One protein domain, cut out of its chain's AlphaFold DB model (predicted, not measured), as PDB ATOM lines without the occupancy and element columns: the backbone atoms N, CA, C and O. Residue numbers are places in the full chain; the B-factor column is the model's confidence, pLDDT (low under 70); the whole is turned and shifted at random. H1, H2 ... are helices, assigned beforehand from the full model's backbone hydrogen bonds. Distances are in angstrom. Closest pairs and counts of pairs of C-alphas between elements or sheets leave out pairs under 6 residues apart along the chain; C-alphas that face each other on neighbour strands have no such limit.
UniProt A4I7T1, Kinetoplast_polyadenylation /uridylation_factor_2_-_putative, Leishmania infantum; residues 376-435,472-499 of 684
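What this domain is: This is residues 376 to 435 and 472 to 499 of the 684 residues of the protein "Kinetoplast_polyadenylation /uridylation_factor_2_-_putative" of Leishmania infantum (UniProt A4I7T1). The long helix H5 runs along one side of an elongated body; H3 packs beside its later part, H1 on H3, and H2 on H1, these four nearly aligned. Short H4 sits near the other end of H5. The printed part has 88 residues with five named helices, H1 to H5 in order, and no named strand; it is all helix and compact, with a radius of gyration of the C-alphas of 13.6 A and spans of 40 by 24 by 19 A.

Where its parts are: Find C-alpha 472 at (-23.538, -11.501, 4.579); from there H5 runs 30.3 A to C-alpha 492 at (-8.548, 8.220, 22.024). H3 is residues 405 to 414, 14.6 A; H1, 376 to 382, 9.7 A; H2, 386 to 398, 18.1 A; H4, 427 to 432, 8.9 A.

How they stand to each other: H5 touches H3 with residues 486 to 490 alone, closest at C-alphas 486 and 412, 5.3 A. H3 touches H1 at C-alphas 410 and 381, 4.6 A. H1 and H2 form a helical hairpin, closest at C-alphas 380 and 389, 5.9 A. H4 is close to H5 but not clearly touching, C-alphas 430 and 475 being 7.8 A apart. Each helix has every O i to N i+4 pair within hydrogen-bond range.

The domain as a whole: C-alphas 400 and 472 are farthest apart, 42.5 A. Residues 436 to 471 are cut out, a 7.7 A gap between C-alphas 435 and 472. H3 to H4 is a long link. Residues 432 to 435 have pLDDT under 70.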
ATOM      1  N   PHE A 376     -19.399   1.616  36.572       82.90
ATOM      2  CA  PHE A 376     -19.524   2.158  35.216       82.90
ATOM      3  C   PHE A 376     -18.769   1.354  34.154       82.90
ATOM      4  O   PHE A 376     -19.202   1.334  33.006       82.90
ATOM      5  N   ASN A 377     -17.676   0.669  34.500       85.42
ATOM      6  CA  ASN A 377     -16.927  -0.127  33.529       85.42
ATOM      7  C   ASN A 377     -17.721  -1.394  33.157       85.42
ATOM      8  O   ASN A 377     -17.865  -1.715  31.977       85.42
ATOM      9  N   GLY A 378     -18.345  -2.043  34.144       83.39
ATOM     10  CA  GLY A 378     -19.322  -3.112  33.940       83.39
ATOM     11  C   GLY A 378     -20.540  -2.673  33.119       83.39
ATOM     12  O   GLY A 378     -20.955  -3.408  32.222       83.39
ATOM     13  N   LEU A 379     -21.077  -1.468  33.358       85.35
ATOM     14  CA  LEU A 379     -22.161  -0.897  32.545       85.35
ATOM     15  C   LEU A 379     -21.726  -0.644  31.092       85.35
ATOM     16  O   LEU A 379     -22.416  -1.086  30.175       85.35
ATOM     17  N   LEU A 380     -20.567  -0.011  30.871       90.86
ATOM     18  CA  LEU A 380     -20.010   0.223  29.531       90.86
ATOM     19  C   LEU A 380     -19.817  -1.094  28.773       90.86
ATOM     20  O   LEU A 380     -20.273  -1.221  27.643       90.86
ATOM     21  N   ARG A 381     -19.242  -2.117  29.417       88.93
ATOM     22  CA  ARG A 381     -19.023  -3.445  28.815       88.93
ATOM     23  C   ARG A 381     -20.322  -4.189  28.478       88.93
ATOM     24  O   ARG A 381     -20.324  -5.071  27.620       88.93
ATOM     25  N   ARG A 382     -21.433  -3.851  29.145       85.85
ATOM     26  CA  ARG A 382     -22.780  -4.387  28.872       85.85
ATOM     27  C   ARG A 382     -23.584  -3.538  27.883       85.85
ATOM     28  O   ARG A 382     -24.630  -4.012  27.439       85.85
ATOM     29  N   ALA A 383     -23.120  -2.343  27.515       87.52
ATOM     30  CA  ALA A 383     -23.835  -1.443  26.616       87.52
ATOM     31  C   ALA A 383     -24.176  -2.111  25.270       87.52
ATOM     32  O   ALA A 383     -23.474  -3.004  24.782       87.52
ATOM     33  N   ARG A 384     -25.306  -1.693  24.691       86.98
ATOM     34  CA  ARG A 384     -25.869  -2.235  23.442       86.98
ATOM     35  C   ARG A 384     -26.071  -1.179  22.354       86.98
ATOM     36  O   ARG A 384     -26.511  -1.524  21.267       86.98
ATOM     37  N   SER A 385     -25.725   0.077  22.619       90.61
ATOM     38  CA  SER A 385     -25.727   1.148  21.623       90.61
ATOM     39  C   SER A 385     -24.675   2.209  21.944       90.61
ATOM     40  O   SER A 385     -24.294   2.390  23.106       90.61
ATOM     41  N   SER A 386     -24.243   2.941  20.919       89.97
ATOM     42  CA  SER A 386     -23.466   4.181  21.042       89.97
ATOM     43  C   SER A 386     -24.125   5.172  22.000       89.97
ATOM     44  O   SER A 386     -23.482   5.673  22.913       89.97
ATOM     45  N   GLU A 387     -25.429   5.377  21.845       88.53
ATOM     46  CA  GLU A 387     -26.246   6.316  22.613       88.53
ATOM     47  C   GLU A 387     -26.324   5.939  24.112       88.53
ATOM     48  O   GLU A 387     -26.229   6.813  24.978       88.53
ATOM     49  N   ALA A 388     -26.352   4.641  24.448       88.15
ATOM     50  CA  ALA A 388     -26.225   4.159  25.827       88.15
ATOM     51  C   ALA A 388     -24.799   4.336  26.387       88.15
ATOM     52  O   ALA A 388     -24.636   4.781  27.524       88.15
ATOM     53  N   THR A 389     -23.766   4.036  25.594       90.75
ATOM     54  CA  THR A 389     -22.356   4.268  25.962       90.75
ATOM     55  C   THR A 389     -22.089   5.750  26.232       90.75
ATOM     56  O   THR A 389     -21.479   6.094  27.243       90.75
ATOM     57  N   GLU A 390     -22.599   6.647  25.389       91.33
ATOM     58  CA  GLU A 390     -22.519   8.087  25.609       91.33
ATOM     59  C   GLU A 390     -23.291   8.537  26.848       91.33
ATOM     60  O   GLU A 390     -22.765   9.350  27.604       91.33
ATOM     61  N   ARG A 391     -24.507   8.022  27.095       87.74
ATOM     62  CA  ARG A 391     -25.247   8.305  28.339       87.74
ATOM     63  C   ARG A 391     -24.398   7.968  29.567       87.74
ATOM     64  O   ARG A 391     -24.268   8.807  30.458       87.74
ATOM     65  N   ILE A 392     -23.756   6.799  29.581       88.36
ATOM     66  CA  ILE A 392     -22.868   6.385  30.676       88.36
ATOM     67  C   ILE A 392     -21.644   7.310  30.782       88.36
ATOM     68  O   ILE A 392     -21.301   7.745  31.880       88.36
ATOM     69  N   LEU A 393     -21.008   7.674  29.664       90.26
ATOM     70  CA  LEU A 393     -19.858   8.588  29.671       90.26
ATOM     71  C   LEU A 393     -20.229  10.008  30.126       90.26
ATOM     72  O   LEU A 393     -19.456  10.621  30.861       90.26
ATOM     73  N   ARG A 394     -21.416  10.506  29.758       87.90
ATOM     74  CA  ARG A 394     -21.968  11.784  30.233       87.90
ATOM     75  C   ARG A 394     -22.253  11.741  31.740       87.90
ATOM     76  O   ARG A 394     -21.928  12.702  32.430       87.90
ATOM     77  N   MET A 395     -22.756  10.622  32.272       83.20
ATOM     78  CA  MET A 395     -22.893  10.421  33.725       83.20
ATOM     79  C   MET A 395     -21.531  10.395  34.435       83.20
ATOM     80  O   MET A 395     -21.371  11.054  35.460       83.20
ATOM     81  N   MET A 396     -20.526   9.691  33.899       86.57
ATOM     82  CA  MET A 396     -19.166   9.702  34.462       86.57
ATOM     83  C   MET A 396     -18.582  11.121  34.510       86.57
ATOM     84  O   MET A 396     -17.977  11.505  35.508       86.57
ATOM     85  N   GLU A 397     -18.797  11.911  33.458       86.66
ATOM     86  CA  GLU A 397     -18.316  13.288  33.337       86.66
ATOM     87  C   GLU A 397     -19.022  14.247  34.311       86.66
ATOM     88  O   GLU A 397     -18.348  14.941  35.072       86.66
ATOM     89  N   GLN A 398     -20.358  14.200  34.395       81.36
ATOM     90  CA  GLN A 398     -21.143  14.923  35.411       81.36
ATOM     91  C   GLN A 398     -20.688  14.587  36.839       81.36
ATOM     92  O   GLN A 398     -20.593  15.462  37.702       81.36
ATOM     93  N   LEU A 399     -20.348  13.320  37.084       77.41
ATOM     94  CA  LEU A 399     -19.861  12.836  38.372       77.41
ATOM     95  C   LEU A 399     -18.351  13.005  38.561       77.41
ATOM     96  O   LEU A 399     -17.837  12.487  39.547       77.41
ATOM     97  N   ASN A 400     -17.642  13.724  37.680       77.34
ATOM     98  CA  ASN A 400     -16.196  13.990  37.742       77.34
ATOM     99  C   ASN A 400     -15.326  12.721  37.888       77.34
ATOM    100  O   ASN A 400     -14.377  12.678  38.678       77.34
ATOM    101  N   ILE A 401     -15.679  11.655  37.167       80.04
ATOM    102  CA  ILE A 401     -14.950  10.381  37.126       80.04
ATOM    103  C   ILE A 401     -14.095  10.356  35.857       80.04
ATOM    104  O   ILE A 401     -14.607  10.334  34.738       80.04
ATOM    105  N   GLU A 402     -12.774  10.373  36.030       83.86
ATOM    106  CA  GLU A 402     -11.829  10.326  34.910       83.86
ATOM    107  C   GLU A 402     -11.874   8.969  34.187       83.86
ATOM    108  O   GLU A 402     -12.103   7.917  34.788       83.86
ATOM    109  N   LYS A 403     -11.615   8.991  32.875       87.80
ATOM    110  CA  LYS A 403     -11.656   7.815  31.997       87.80
ATOM    111  C   LYS A 403     -10.333   7.036  32.136       87.80
ATOM    112  O   LYS A 403      -9.349   7.360  31.474       87.80
ATOM    113  N   GLU A 404     -10.288   6.046  33.032       87.38
ATOM    114  CA  GLU A 404      -9.119   5.164  33.231       87.38
ATOM    115  C   GLU A 404      -8.950   4.161  32.067       87.38
ATOM    116  O   GLU A 404      -9.859   3.941  31.266       87.38
ATOM    117  N   ALA A 405      -7.803   3.470  32.001       89.38
ATOM    118  CA  ALA A 405      -7.535   2.385  31.043       89.38
ATOM    119  C   ALA A 405      -8.683   1.356  30.942       89.38
ATOM    120  O   ALA A 405      -9.084   0.951  29.851       89.38
ATOM    121  N   VAL A 406      -9.254   0.978  32.091       89.87
ATOM    122  CA  VAL A 406     -10.360   0.011  32.201       89.87
ATOM    123  C   VAL A 406     -11.629   0.512  31.500       89.87
ATOM    124  O   VAL A 406     -12.373  -0.290  30.937       89.87
ATOM    125  N   THR A 407     -11.853   1.826  31.465       91.82
ATOM    126  CA  THR A 407     -12.986   2.458  30.773       91.82
ATOM    127  C   THR A 407     -12.859   2.278  29.261       91.82
ATOM    128  O   THR A 407     -13.795   1.799  28.626       91.82
ATOM    129  N   TYR A 408     -11.678   2.543  28.691       94.14
ATOM    130  CA  TYR A 408     -11.414   2.309  27.264       94.14
ATOM    131  C   TYR A 408     -11.498   0.822  26.892       94.14
ATOM    132  O   TYR A 408     -12.140   0.480  25.899       94.14
ATOM    133  N   ALA A 409     -10.930  -0.073  27.711       93.39
ATOM    134  CA  ALA A 409     -11.057  -1.519  27.513       93.39
ATOM    135  C   ALA A 409     -12.532  -1.973  27.520       93.39
ATOM    136  O   ALA A 409     -12.945  -2.750  26.663       93.39
ATOM    137  N   SER A 410     -13.349  -1.434  28.433       92.92
ATOM    138  CA  SER A 410     -14.777  -1.769  28.547       92.92
ATOM    139  C   SER A 410     -15.601  -1.297  27.346       92.92
ATOM    140  O   SER A 410     -16.481  -2.029  26.899       92.92
ATOM    141  N   ILE A 411     -15.295  -0.121  26.786       93.87
ATOM    142  CA  ILE A 411     -15.946   0.383  25.563       93.87
ATOM    143  C   ILE A 411     -15.579  -0.492  24.356       93.87
ATOM    144  O   ILE A 411     -16.462  -0.914  23.612       93.87
ATOM    145  N   ILE A 412     -14.295  -0.825  24.181       94.21
ATOM    146  CA  ILE A 412     -13.840  -1.693  23.079       94.21
ATOM    147  C   ILE A 412     -14.464  -3.095  23.204       94.21
ATOM    148  O   ILE A 412     -14.889  -3.672  22.203       94.21
ATOM    149  N   ALA A 413     -14.597  -3.617  24.425       93.06
ATOM    150  CA  ALA A 413     -15.271  -4.882  24.700       93.06
ATOM    151  C   ALA A 413     -16.784  -4.863  24.394       93.06
ATOM    152  O   ALA A 413     -17.336  -5.889  23.999       93.06
ATOM    153  N   ALA A 414     -17.467  -3.718  24.513       92.16
ATOM    154  CA  ALA A 414     -18.884  -3.604  24.153       92.16
ATOM    155  C   ALA A 414     -19.120  -3.838  22.646       92.16
ATOM    156  O   ALA A 414     -20.060  -4.541  22.259       92.16
ATOM    157  N   LEU A 415     -18.207  -3.340  21.800       92.84
ATOM    158  CA  LEU A 415     -18.226  -3.493  20.335       92.84
ATOM    159  C   LEU A 415     -18.066  -4.952  19.866       92.84
ATOM    160  O   LEU A 415     -18.368  -5.278  18.713       92.84
ATOM    161  N   HIS A 416     -17.622  -5.857  20.749       90.20
ATOM    162  CA  HIS A 416     -17.565  -7.294  20.460       90.20
ATOM    163  C   HIS A 416     -18.958  -7.892  20.241       90.20
ATOM    164  O   HIS A 416     -19.083  -8.892  19.530       90.20
ATOM    165  N   SER A 417     -19.995  -7.294  20.839       87.11
ATOM    166  CA  SER A 417     -21.384  -7.697  20.633       87.11
ATOM    167  C   SER A 417     -21.792  -7.466  19.171       87.11
ATOM    168  O   SER A 417     -21.637  -6.349  18.673       87.11
ATOM    169  N   PRO A 418     -22.350  -8.468  18.464       84.41
ATOM    170  CA  PRO A 418     -22.911  -8.247  17.132       84.41
ATOM    171  C   PRO A 418     -24.093  -7.267  17.149       84.41
ATOM    172  O   PRO A 418     -24.295  -6.553  16.173       84.41
ATOM    173  N   HIS A 419     -24.814  -7.177  18.270       85.60
ATOM    174  CA  HIS A 419     -25.988  -6.319  18.460       85.60
ATOM    175  C   HIS A 419     -25.649  -4.926  19.035       85.60
ATOM    176  O   HIS A 419     -26.497  -4.324  19.689       85.60
ATOM    177  N   TYR A 420     -24.406  -4.440  18.911       89.42
ATOM    178  CA  TYR A 420     -24.050  -3.097  19.385       89.42
ATOM    179  C   TYR A 420     -24.448  -2.039  18.348       89.42
ATOM    180  O   TYR A 420     -23.735  -1.827  17.372       89.42
ATOM    181  N   VAL A 421     -25.574  -1.361  18.567       89.47
ATOM    182  CA  VAL A 421     -26.097  -0.345  17.642       89.47
ATOM    183  C   VAL A 421     -25.116   0.831  17.530       89.47
ATOM    184  O   VAL A 421     -24.889   1.563  18.497       89.47
ATOM    185  N   LEU A 422     -24.515   1.004  16.351       90.23
ATOM    186  CA  LEU A 422     -23.694   2.166  16.004       90.23
ATOM    187  C   LEU A 422     -24.578   3.365  15.603       90.23
ATOM    188  O   LEU A 422     -25.742   3.168  15.251       90.23
ATOM    189  N   PRO A 423     -24.061   4.611  15.636       87.65
ATOM    190  CA  PRO A 423     -24.801   5.763  15.124       87.65
ATOM    191  C   PRO A 423     -25.181   5.543  13.653       87.65
ATOM    192  O   PRO A 423     -24.318   5.212  12.846       87.65
ATOM    193  N   GLY A 424     -26.458   5.730  13.313       83.49
ATOM    194  CA  GLY A 424     -26.977   5.553  11.951       83.49
ATOM    195  C   GLY A 424     -27.561   4.172  11.626       83.49
ATOM    196  O   GLY A 424     -28.202   4.054  10.590       83.49
ATOM    197  N   HIS A 425     -27.409   3.172  12.503       85.34
ATOM    198  CA  HIS A 425     -28.034   1.843  12.367       85.34
ATOM    199  C   HIS A 425     -29.212   1.687  13.338       85.34
ATOM    200  O   HIS A 425     -29.215   2.296  14.411       85.34
ATOM    201  N   THR A 426     -30.171   0.813  13.029       82.82
ATOM    202  CA  THR A 426     -31.228   0.384  13.965       82.82
ATOM    203  C   THR A 426     -31.005  -1.040  14.487       82.82
ATOM    204  O   THR A 426     -30.328  -1.868  13.882       82.82
ATOM    205  N   ALA A 427     -31.599  -1.369  15.639       80.16
ATOM    206  CA  ALA A 427     -31.524  -2.725  16.195       80.16
ATOM    207  C   ALA A 427     -32.225  -3.783  15.312       80.16
ATOM    208  O   ALA A 427     -31.905  -4.972  15.396       80.16
ATOM    209  N   GLU A 428     -33.164  -3.356  14.464       77.37
ATOM    210  CA  GLU A 428     -33.944  -4.215  13.572       77.37
ATOM    211  C   GLU A 428     -33.122  -4.613  12.337       77.37
ATOM    212  O   GLU A 428     -32.989  -5.807  12.063       77.37
ATOM    213  N   GLU A 429     -32.450  -3.654  11.683       79.58
ATOM    214  CA  GLU A 429     -31.466  -3.908  10.610       79.58
ATOM    215  C   GLU A 429     -30.403  -4.923  11.044       79.58
ATOM    216  O   GLU A 429     -30.175  -5.937  10.380       79.58
ATOM    217  N   LEU A 430     -29.796  -4.700  12.214       78.93
ATOM    218  CA  LEU A 430     -28.757  -5.579  12.751       78.93
ATOM    219  C   LEU A 430     -29.273  -6.986  13.075       78.93
ATOM    220  O   LEU A 430     -28.508  -7.949  13.019       78.93
ATOM    221  N   THR A 431     -30.562  -7.126  13.386       75.49
ATOM    222  CA  THR A 431     -31.202  -8.429  13.610       75.49
ATOM    223  C   THR A 431     -31.504  -9.136  12.284       75.49
ATOM    224  O   THR A 431     -31.305 -10.347  12.187       75.49
ATOM    225  N   ALA A 432     -31.886  -8.395  11.239       67.80
ATOM    226  CA  ALA A 432     -32.090  -8.922   9.888       67.80
ATOM    227  C   ALA A 432     -30.776  -9.330   9.186       67.80
ATOM    228  O   ALA A 432     -30.758 -10.274   8.396       67.80
ATOM    229  N   HIS A 433     -29.663  -8.651   9.479       65.36
ATOM    230  CA  HIS A 433     -28.340  -8.972   8.927       65.36
ATOM    231  C   HIS A 433     -27.647 -10.165   9.606       65.36
ATOM    232  O   HIS A 433     -26.660 -10.683   9.082       65.36
ATOM    233  N   LEU A 434     -28.136 -10.631  10.758       63.88
ATOM    234  CA  LEU A 434     -27.534 -11.767  11.452       63.88
ATOM    235  C   LEU A 434     -28.003 -13.112  10.866       63.88
ATOM    236  O   LEU A 434     -29.210 -13.345  10.754       63.88
ATOM    237  N   PRO A 435     -27.078 -14.043  10.541       53.10
ATOM    238  CA  PRO A 435     -27.423 -15.354   9.993       53.10
ATOM    239  C   PRO A 435     -28.162 -16.200  11.042       53.10
ATOM    240  O   PRO A 435     -27.553 -16.868  11.876       53.10
ATOM    241  N   LYS A 472     -24.940 -11.240   4.241       72.54
ATOM    242  CA  LYS A 472     -23.538 -11.501   4.579       72.54
ATOM    243  C   LYS A 472     -22.663 -10.270   4.316       72.54
ATOM    244  O   LYS A 472     -21.862  -9.911   5.178       72.54
ATOM    245  N   THR A 473     -22.801  -9.630   3.154       78.13
ATOM    246  CA  THR A 473     -21.975  -8.463   2.798       78.13
ATOM    247  C   THR A 473     -22.297  -7.247   3.664       78.13
ATOM    248  O   THR A 473     -21.364  -6.575   4.103       78.13
ATOM    249  N   SER A 474     -23.570  -7.003   4.008       78.49
ATOM    250  CA  SER A 474     -23.929  -5.936   4.954       78.49
ATOM    251  C   SER A 474     -23.386  -6.203   6.362       78.49
ATOM    252  O   SER A 474     -22.822  -5.300   6.977       78.49
ATOM    253  N   TYR A 475     -23.448  -7.447   6.858       81.76
ATOM    254  CA  TYR A 475     -22.858  -7.798   8.154       81.76
ATOM    255  C   TYR A 475     -21.324  -7.668   8.170       81.76
ATOM    256  O   TYR A 475     -20.755  -7.268   9.188       81.76
ATOM    257  N   GLU A 476     -20.637  -7.979   7.066       83.49
ATOM    258  CA  GLU A 476     -19.184  -7.787   6.944       83.49
ATOM    259  C   GLU A 476     -18.798  -6.295   6.860       83.49
ATOM    260  O   GLU A 476     -17.826  -5.900   7.507       83.49
ATOM    261  N   ALA A 477     -19.596  -5.449   6.196       86.29
ATOM    262  CA  ALA A 477     -19.419  -3.992   6.191       86.29
ATOM    263  C   ALA A 477     -19.632  -3.369   7.587       86.29
ATOM    264  O   ALA A 477     -18.722  -2.751   8.136       86.29
ATOM    265  N   TYR A 478     -20.768  -3.641   8.235       88.54
ATOM    266  CA  TYR A 478     -21.053  -3.182   9.603       88.54
ATOM    267  C   TYR A 478     -20.051  -3.736  10.643       88.54
ATOM    268  O   TYR A 478     -19.772  -3.124  11.681       88.54
ATOM    269  N   ARG A 479     -19.442  -4.901  10.383       88.26
ATOM    270  CA  ARG A 479     -18.316  -5.392  11.188       88.26
ATOM    271  C   ARG A 479     -17.066  -4.519  11.023       88.26
ATOM    272  O   ARG A 479     -16.374  -4.316  12.022       88.26
ATOM    273  N   ALA A 480     -16.773  -4.022   9.821       89.82
ATOM    274  CA  ALA A 480     -15.673  -3.085   9.599       89.82
ATOM    275  C   ALA A 480     -15.919  -1.762  10.344       89.82
ATOM    276  O   ALA A 480     -15.040  -1.325  11.081       89.82
ATOM    277  N   GLU A 481     -17.134  -1.209  10.297       91.41
ATOM    278  CA  GLU A 481     -17.506  -0.005  11.064       91.41
ATOM    279  C   GLU A 481     -17.290  -0.180  12.581       91.41
ATOM    280  O   GLU A 481     -16.734   0.693  13.252       91.41
ATOM    281  N   ARG A 482     -17.649  -1.343  13.148       92.96
ATOM    282  CA  ARG A 482     -17.358  -1.652  14.565       92.96
ATOM    283  C   ARG A 482     -15.862  -1.773  14.861       92.96
ATOM    284  O   ARG A 482     -15.443  -1.448  15.973       92.96
ATOM    285  N   ILE A 483     -15.058  -2.224  13.900       93.23
ATOM    286  CA  ILE A 483     -13.593  -2.257  14.016       93.23
ATOM    287  C   ILE A 483     -13.021  -0.834  13.979       93.23
ATOM    288  O   ILE A 483     -12.192  -0.505  14.826       93.23
ATOM    289  N   GLU A 484     -13.503   0.030  13.085       93.32
ATOM    290  CA  GLU A 484     -13.108   1.443  13.019       93.32
ATOM    291  C   GLU A 484     -13.477   2.200  14.300       93.32
ATOM    292  O   GLU A 484     -12.628   2.885  14.873       93.32
ATOM    293  N   ALA A 485     -14.683   1.988  14.837       93.58
ATOM    294  CA  ALA A 485     -15.082   2.517  16.141       93.58
ATOM    295  C   ALA A 485     -14.150   2.035  17.273       93.58
ATOM    296  O   ALA A 485     -13.751   2.823  18.133       93.58
ATOM    297  N   GLY A 486     -13.746   0.759  17.266       93.99
ATOM    298  CA  GLY A 486     -12.795   0.207  18.237       93.99
ATOM    299  C   GLY A 486     -11.395   0.817  18.121       93.99
ATOM    300  O   GLY A 486     -10.781   1.157  19.134       93.99
ATOM    301  N   MET A 487     -10.919   1.024  16.891       94.20
ATOM    302  CA  MET A 487      -9.659   1.715  16.601       94.20
ATOM    303  C   MET A 487      -9.704   3.188  17.035       94.20
ATOM    304  O   MET A 487      -8.728   3.681  17.600       94.20
ATOM    305  N   ALA A 488     -10.835   3.877  16.850       94.65
ATOM    306  CA  ALA A 488     -11.032   5.254  17.304       94.65
ATOM    307  C   ALA A 488     -10.988   5.367  18.839       94.65
ATOM    308  O   ALA A 488     -10.271   6.218  19.370       94.65
ATOM    309  N   TRP A 489     -11.661   4.471  19.570       93.85
ATOM    310  CA  TRP A 489     -11.584   4.429  21.039       93.85
ATOM    311  C   TRP A 489     -10.185   4.069  21.554       93.85
ATOM    312  O   TRP A 489      -9.730   4.648  22.541       93.85
ATOM    313  N   PHE A 490      -9.464   3.178  20.871       94.87
ATOM    314  CA  PHE A 490      -8.065   2.880  21.186       94.87
ATOM    315  C   PHE A 490      -7.138   4.078  20.926       94.87
ATOM    316  O   PHE A 490      -6.271   4.381  21.748       94.87
ATOM    317  N   ALA A 491      -7.337   4.805  19.822       93.86
ATOM    318  CA  ALA A 491      -6.597   6.026  19.517       93.86
ATOM    319  C   ALA A 491      -6.858   7.124  20.565       93.86
ATOM    320  O   ALA A 491      -5.907   7.739  21.050       93.86
ATOM    321  N   ALA A 492      -8.120   7.296  20.974       93.03
ATOM    322  CA  ALA A 492      -8.548   8.220  22.024       93.03
ATOM    323  C   ALA A 492      -8.080   7.826  23.441       93.03
ATOM    324  O   ALA A 492      -8.152   8.649  24.355       93.03
ATOM    325  N   CYS A 493      -7.593   6.595  23.645       92.91
ATOM    326  CA  CYS A 493      -6.918   6.191  24.875       92.91
ATOM    327  C   CYS A 493      -5.482   6.755  24.886       92.91
ATOM    328  O   CYS A 493      -4.690   6.398  24.000       92.91
ATOM    329  N   PRO A 494      -5.097   7.607  25.861       91.89
ATOM    330  CA  PRO A 494      -3.743   8.155  25.935       91.89
ATOM    331  C   PRO A 494      -2.697   7.044  26.037       91.89
ATOM    332  O   PRO A 494      -2.883   6.088  26.787       91.89
ATOM    333  N   ALA A 495      -1.570   7.171  25.329       89.63
ATOM    334  CA  ALA A 495      -0.569   6.100  25.226       89.63
ATOM    335  C   ALA A 495      -0.075   5.577  26.594       89.63
ATOM    336  O   ALA A 495       0.088   4.374  26.766       89.63
ATOM    337  N   ALA A 496       0.065   6.458  27.593       87.19
ATOM    338  CA  ALA A 496       0.453   6.107  28.965       87.19
ATOM    339  C   ALA A 496      -0.601   5.292  29.757       87.19
ATOM    340  O   ALA A 496      -0.322   4.845  30.869       87.19
ATOM    341  N   HIS A 497      -1.805   5.104  29.209       87.92
ATOM    342  CA  HIS A 497      -2.903   4.332  29.801       87.92
ATOM    343  C   HIS A 497      -3.276   3.083  28.987       87.92
ATOM    344  O   HIS A 497      -4.209   2.375  29.360       87.92
ATOM    345  N   ARG A 498      -2.553   2.759  27.907       91.87
ATOM    346  CA  ARG A 498      -2.805   1.550  27.106       91.87
ATOM    347  C   ARG A 498      -2.232   0.314  27.805       91.87
ATOM    348  O   ARG A 498      -1.154  -0.161  27.469       91.87
ATOM    349  N   THR A 499      -2.940  -0.188  28.814       93.22
ATOM    350  CA  THR A 499      -2.599  -1.453  29.485       93.22
ATOM    351  C   THR A 499      -2.803  -2.645  28.547       93.22
ATOM    352  O   THR A 499      -3.509  -2.542  27.542       93.22
TER     353      THR A 499